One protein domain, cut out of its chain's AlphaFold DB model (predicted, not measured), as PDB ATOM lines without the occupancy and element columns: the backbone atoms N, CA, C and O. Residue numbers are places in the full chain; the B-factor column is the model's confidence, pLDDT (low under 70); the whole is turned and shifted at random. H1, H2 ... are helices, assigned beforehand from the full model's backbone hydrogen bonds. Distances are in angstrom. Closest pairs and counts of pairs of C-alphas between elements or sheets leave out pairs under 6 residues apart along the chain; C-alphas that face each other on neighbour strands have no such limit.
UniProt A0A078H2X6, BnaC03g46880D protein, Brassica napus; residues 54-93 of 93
ATOM      1  N   VAL A  54     -24.436 -70.524  63.791       79.31
ATOM      2  CA  VAL A  54     -25.161 -70.640  65.065       79.31
ATOM      3  C   VAL A  54     -25.045 -72.045  65.667       79.31
ATOM      4  O   VAL A  54     -24.602 -72.164  66.811       79.31
ATOM      5  N   ALA A  55     -25.336 -73.127  64.929       77.62
ATOM      6  CA  ALA A  55     -25.220 -74.465  65.523       77.62
ATOM      7  C   ALA A  55     -23.764 -74.871  65.797       77.62
ATOM      8  O   ALA A  55     -23.508 -75.609  66.748       77.62
ATOM      9  N   THR A  56     -22.800 -74.363  65.019       78.62
ATOM     10  CA  THR A  56     -21.370 -74.595  65.273       78.62
ATOM     11  C   THR A  56     -20.928 -73.982  66.604       78.62
ATOM     12  O   THR A  56     -20.244 -74.646  67.384       78.62
ATOM     13  N   GLU A  57     -21.321 -72.740  66.893       80.00
ATOM     14  CA  GLU A  57     -20.968 -72.075  68.152       80.00
ATOM     15  C   GLU A  57     -21.714 -72.676  69.350       80.00
ATOM     16  O   GLU A  57     -21.113 -72.877  70.407       80.00
ATOM     17  N   ILE A  58     -22.974 -73.096  69.173       78.31
ATOM     18  CA  ILE A  58     -23.700 -73.869  70.194       78.31
ATOM     19  C   ILE A  58     -22.964 -75.178  70.499       78.31
ATOM     20  O   ILE A  58     -22.704 -75.470  71.666       78.31
ATOM     21  N   ALA A  59     -22.583 -75.951  69.477       75.69
ATOM     22  CA  ALA A  59     -21.883 -77.221  69.664       75.69
ATOM     23  C   ALA A  59     -20.546 -77.035  70.399       75.69
ATOM     24  O   ALA A  59     -20.250 -77.780  71.332       75.69
ATOM     25  N   LYS A  60     -19.763 -76.008  70.040       78.94
ATOM     26  CA  LYS A  60     -18.525 -75.659  70.756       78.94
ATOM     27  C   LYS A  60     -18.789 -75.291  72.214       78.94
ATOM     28  O   LYS A  60     -18.057 -75.754  73.083       78.94
ATOM     29  N   SER A  61     -19.823 -74.495  72.489       78.25
ATOM     30  CA  SER A  61     -20.173 -74.081  73.853       78.25
ATOM     31  C   SER A  61     -20.608 -75.270  74.715       78.25
ATOM     32  O   SER A  61     -20.137 -75.420  75.837       78.25
ATOM     33  N   VAL A  62     -21.464 -76.152  74.184       69.62
ATOM     34  CA  VAL A  62     -21.920 -77.375  74.873       69.62
ATOM     35  C   VAL A  62     -20.744 -78.303  75.191       69.62
ATOM     36  O   VAL A  62     -20.647 -78.812  76.306       69.62
ATOM     37  N   LEU A  63     -19.826 -78.493  74.235       72.62
ATOM     38  CA  LEU A  63     -18.659 -79.363  74.410       72.62
ATOM     39  C   LEU A  63     -17.614 -78.783  75.368       72.62
ATOM     40  O   LEU A  63     -16.992 -79.542  76.106       72.62
ATOM     41  N   ARG A  64     -17.407 -77.460  75.362       72.56
ATOM     42  CA  ARG A  64     -16.415 -76.800  76.222       72.56
ATOM     43  C   ARG A  64     -16.815 -76.845  77.694       72.56
ATOM     44  O   ARG A  64     -15.968 -77.112  78.540       72.56
ATOM     45  N   ASP A  65     -18.093 -76.607  77.977       68.50
ATOM     46  CA  ASP A  65     -18.574 -76.395  79.345       68.50
ATOM     47  C   ASP A  65     -19.264 -77.653  79.925       68.50
ATOM     48  O   ASP A  65     -19.729 -77.648  81.063       68.50
ATOM     49  N   GLY A  66     -19.325 -78.753  79.156       61.78
ATOM     50  CA  GLY A  66     -19.916 -80.035  79.576       61.78
ATOM     51  C   GLY A  66     -21.414 -79.955  79.887       61.78
ATOM     52  O   GLY A  66     -21.966 -80.821  80.567       61.78
ATOM     53  N   GLN A  67     -22.075 -78.894  79.430       62.31
ATOM     54  CA  GLN A  67     -23.439 -78.563  79.812       62.31
ATOM     55  C   GLN A  67     -24.436 -79.369  78.974       62.31
ATOM     56  O   GLN A  67     -24.644 -79.105  77.795       62.31
ATOM     57  N   LEU A  68     -25.076 -80.359  79.601       57.28
ATOM     58  CA  LEU A  68     -26.094 -81.215  78.974       57.28
ATOM     59  C   LEU A  68     -27.494 -80.569  78.936       57.28
ATOM     60  O   LEU A  68     -28.426 -81.149  78.380       57.28
ATOM     61  N   GLN A  69     -27.659 -79.385  79.533       56.31
ATOM     62  CA  GLN A  69     -28.924 -78.652  79.562       56.31
ATOM     63  C   GLN A  69     -28.986 -77.620  78.430       56.31
ATOM     64  O   GLN A  69     -28.058 -76.841  78.234       56.31
ATOM     65  N   SER A  70     -30.111 -77.583  77.712       57.69
ATOM     66  CA  SER A  70     -30.337 -76.613  76.636       57.69
ATOM     67  C   SER A  70     -30.348 -75.175  77.169       57.69
ATOM     68  O   SER A  70     -31.187 -74.828  78.005       57.69
ATOM     69  N   TYR A  71     -29.466 -74.319  76.634       64.31
ATOM     70  CA  TYR A  71     -29.384 -72.881  76.939       64.31
ATOM     71  C   TYR A  71     -30.719 -72.139  76.751       64.31
ATOM     72  O   TYR A  71     -30.966 -71.127  77.405       64.31
ATOM     73  N   LEU A  72     -31.603 -72.667  75.897       59.12
ATOM     74  CA  LEU A  72     -32.922 -72.096  75.614       59.12
ATOM     75  C   LEU A  72     -33.864 -72.141  76.825       59.12
ATOM     76  O   LEU A  72     -34.723 -71.276  76.956       59.12
ATOM     77  N   ALA A  73     -33.684 -73.097  77.739       57.25
ATOM     78  CA  ALA A  73     -34.517 -73.209  78.938       57.25
ATOM     79  C   ALA A  73     -34.228 -72.119  79.992       57.25
ATOM     80  O   ALA A  73     -35.020 -71.940  80.912       57.25
ATOM     81  N   LEU A  74     -33.113 -71.386  79.860       62.56
ATOM     82  CA  LEU A  74     -32.656 -70.353  80.805       62.56
ATOM     83  C   LEU A  74     -32.637 -68.939  80.194       62.56
ATOM     84  O   LEU A  74     -32.052 -68.028  80.771       62.56
ATOM     85  N   GLY A  75     -33.255 -68.749  79.023       69.06
ATOM     86  CA  GLY A  75     -33.276 -67.464  78.309       69.06
ATOM     87  C   GLY A  75     -32.099 -67.234  77.351       69.06
ATOM     88  O   GLY A  75     -32.102 -66.244  76.622       69.06
ATOM     89  N   GLY A  76     -31.148 -68.169  77.282       71.50
ATOM     90  CA  GLY A  76     -30.006 -68.127  76.370       71.50
ATOM     91  C   GLY A  76     -28.954 -67.061  76.728       71.50
ATOM     92  O   GLY A  76     -29.274 -66.017  77.290       71.50
ATOM     93  N   PRO A  77     -27.669 -67.300  76.427       78.00
ATOM     94  CA  PRO A  77     -26.619 -66.306  76.632       78.00
ATOM     95  C   PRO A  77     -26.729 -65.153  75.621       78.00
ATOM     96  O   PRO A  77     -27.158 -65.355  74.486       78.00
ATOM     97  N   SER A  78     -26.294 -63.948  76.007       80.94
ATOM     98  CA  SER A  78     -26.389 -62.738  75.168       80.94
ATOM     99  C   SER A  78     -25.738 -62.903  73.791       80.94
ATOM    100  O   SER A  78     -26.321 -62.498  72.792       80.94
ATOM    101  N   TRP A  79     -24.598 -63.601  73.720       82.50
ATOM    102  CA  TRP A  79     -23.900 -63.863  72.458       82.50
ATOM    103  C   TRP A  79     -24.752 -64.636  71.440       82.50
ATOM    104  O   TRP A  79     -24.568 -64.457  70.240       82.50
ATOM    105  N   LEU A  80     -25.672 -65.497  71.894       81.44
ATOM    106  CA  LEU A  80     -26.541 -66.269  71.005       81.44
ATOM    107  C   LEU A  80     -27.588 -65.359  70.359       81.44
ATOM    108  O   LEU A  80     -27.864 -65.494  69.169       81.44
ATOM    109  N   HIS A  81     -28.134 -64.416  71.128       83.12
ATOM    110  CA  HIS A  81     -29.081 -63.423  70.622       83.12
ATOM    111  C   HIS A  81     -28.428 -62.521  69.572       83.12
ATOM    112  O   HIS A  81     -28.992 -62.354  68.491       83.12
ATOM    113  N   ASP A  82     -27.213 -62.035  69.835       83.19
ATOM    114  CA  ASP A  82     -26.452 -61.206  68.888       83.19
ATOM    115  C   ASP A  82     -26.130 -61.969  67.587       83.19
ATOM    116  O   ASP A  82     -26.228 -61.431  66.478       83.19
ATOM    117  N   LEU A  83     -25.779 -63.256  67.706       82.38
ATOM    118  CA  LEU A  83     -25.440 -64.115  66.570       82.38
ATOM    119  C   LEU A  83     -26.663 -64.418  65.690       82.38
ATOM    120  O   LEU A  83     -26.560 -64.352  64.466       82.38
ATOM    121  N   ILE A  84     -27.822 -64.695  66.300       82.50
ATOM    122  CA  ILE A  84     -29.084 -64.922  65.579       82.50
ATOM    123  C   ILE A  84     -29.526 -63.646  64.859       82.50
ATOM    124  O   ILE A  84     -29.876 -63.708  63.684       82.50
ATOM    125  N   GLN A  85     -29.472 -62.485  65.520       82.62
ATOM    126  CA  GLN A  85     -29.818 -61.206  64.884       82.62
ATOM    127  C   GLN A  85     -28.922 -60.906  63.675       82.62
ATOM    128  O   GLN A  85     -29.403 -60.423  62.651       82.62
ATOM    129  N   THR A  86     -27.634 -61.243  63.771       82.12
ATOM    130  CA  THR A  86     -26.679 -61.088  62.667       82.12
ATOM    131  C   THR A  86     -26.984 -62.033  61.501       82.12
ATOM    132  O   THR A  86     -26.917 -61.612  60.351       82.12
ATOM    133  N   GLU A  87     -27.332 -63.300  61.761       76.12
ATOM    134  CA  GLU A  87     -27.721 -64.235  60.696       76.12
ATOM    135  C   GLU A  87     -29.040 -63.837  60.022       76.12
ATOM    136  O   GLU A  87     -29.119 -63.885  58.800       76.12
ATOM    137  N   VAL A  88     -30.043 -63.384  60.783       77.38
ATOM    138  CA  VAL A  88     -31.317 -62.896  60.221       77.38
ATOM    139  C   VAL A  88     -31.072 -61.724  59.269       77.38
ATOM    140  O   VAL A  88     -31.541 -61.748  58.135       77.38
ATOM    141  N   ALA A  89     -30.242 -60.757  59.671       75.25
ATOM    142  CA  ALA A  89     -29.881 -59.628  58.814       75.25
ATOM    143  C   ALA A  89     -29.151 -60.047  57.520       75.25
ATOM    144  O   ALA A  89     -29.288 -59.380  56.496       75.25
ATOM    145  N   LEU A  90     -28.383 -61.143  57.550       69.62
ATOM    146  CA  LEU A  90     -27.686 -61.685  56.378       69.62
ATOM    147  C   LEU A  90     -28.603 -62.470  55.431       69.62
ATOM    148  O   LEU A  90     -28.276 -62.580  54.255       69.62
ATOM    149  N   VAL A  91     -29.707 -63.034  55.928       65.56
ATOM    150  CA  VAL A  91     -30.712 -63.742  55.113       65.56
ATOM    151  C   VAL A  91     -31.662 -62.762  54.417       65.56
ATOM    152  O   VAL A  91     -32.124 -63.046  53.315       65.56
ATOM    153  N   ASP A  92     -31.915 -61.604  55.034       60.72
ATOM    154  CA  ASP A  92     -32.786 -60.548  54.499       60.72
ATOM    155  C   ASP A  92     -32.080 -59.588  53.505       60.72
ATOM    156  O   ASP A  92     -32.693 -58.622  53.045       60.72
ATOM    157  N   SER A  93     -30.802 -59.834  53.178       53.69
ATOM    158  CA  SER A  93     -29.975 -59.047  52.239       53.69
ATOM    159  C   SER A  93     -29.812 -59.738  50.885       53.69
ATOM    160  O   SER A  93     -29.838 -59.021  49.858       53.69
TER     161      SER A  93
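What this domain is: This is residues 54 to 93 of the 93 residues of the protein "BnaC03g46880D protein" of Brassica napus (UniProt A0A078H2X6). The model is a loose, open U of helix: the longest helix, H3, makes one arm, the shorter H1 runs opposite ways to it as the other, and the two arms are shifted along each other. The chain between them swings wide through the small helix H2, and residues 88 to 93 stick out at the far end of H3. The printed part has 40 residues with three named helices, in the order H1, H2, H3, and no named strand; the class is all helix. It is loose, with a radius of gyration of the C-alphas of 11.4 A, and elongated, spanning 36 by 19 by 11 A.

How they stand to each other: H3, residues 78 to 91, only just touches H1, residues 54 to 65, with 3 pairs of C-alphas within 8 A. The closest C-alphas are those of Val 54 and Leu 83, 6.7 A apart. H1 touches with residue 54 alone, and H3 with residues 80 to 84 alone. Their lines stand at a shallow tilt of 19 degrees, opposite ways, with centres 15.4 A apart. H2, residues 71 to 74, is apart from both H1 and H3. In H1 and H3 every O i to N i+4 pair is within hydrogen-bond range; H2 is too short for such a pair, and its 1 pair of O i and N i+3 is within range.

Where its parts are: H3 measures 20.5 A from C-alpha 78 at (-26.389, -62.738, 75.168) to C-alpha 91 at (-30.712, -63.742, 55.113). H1 measures 16.7 A and begins with C-alpha 54 at (-25.161, -70.640, 65.065). H2, from Tyr 71 to Leu 74, measures 5.7 A.

The domain as a whole: The C-alphas of Gly 66 and Ser 93 are the two farthest apart, at 35.9 A. The printed part has no cut, and the links H1 to H2 and H2 to H3 are tight. The mean pLDDT of the printed part is 72.2; residue 62, residues 65 to 75 and residues 90 to 93 are under 70.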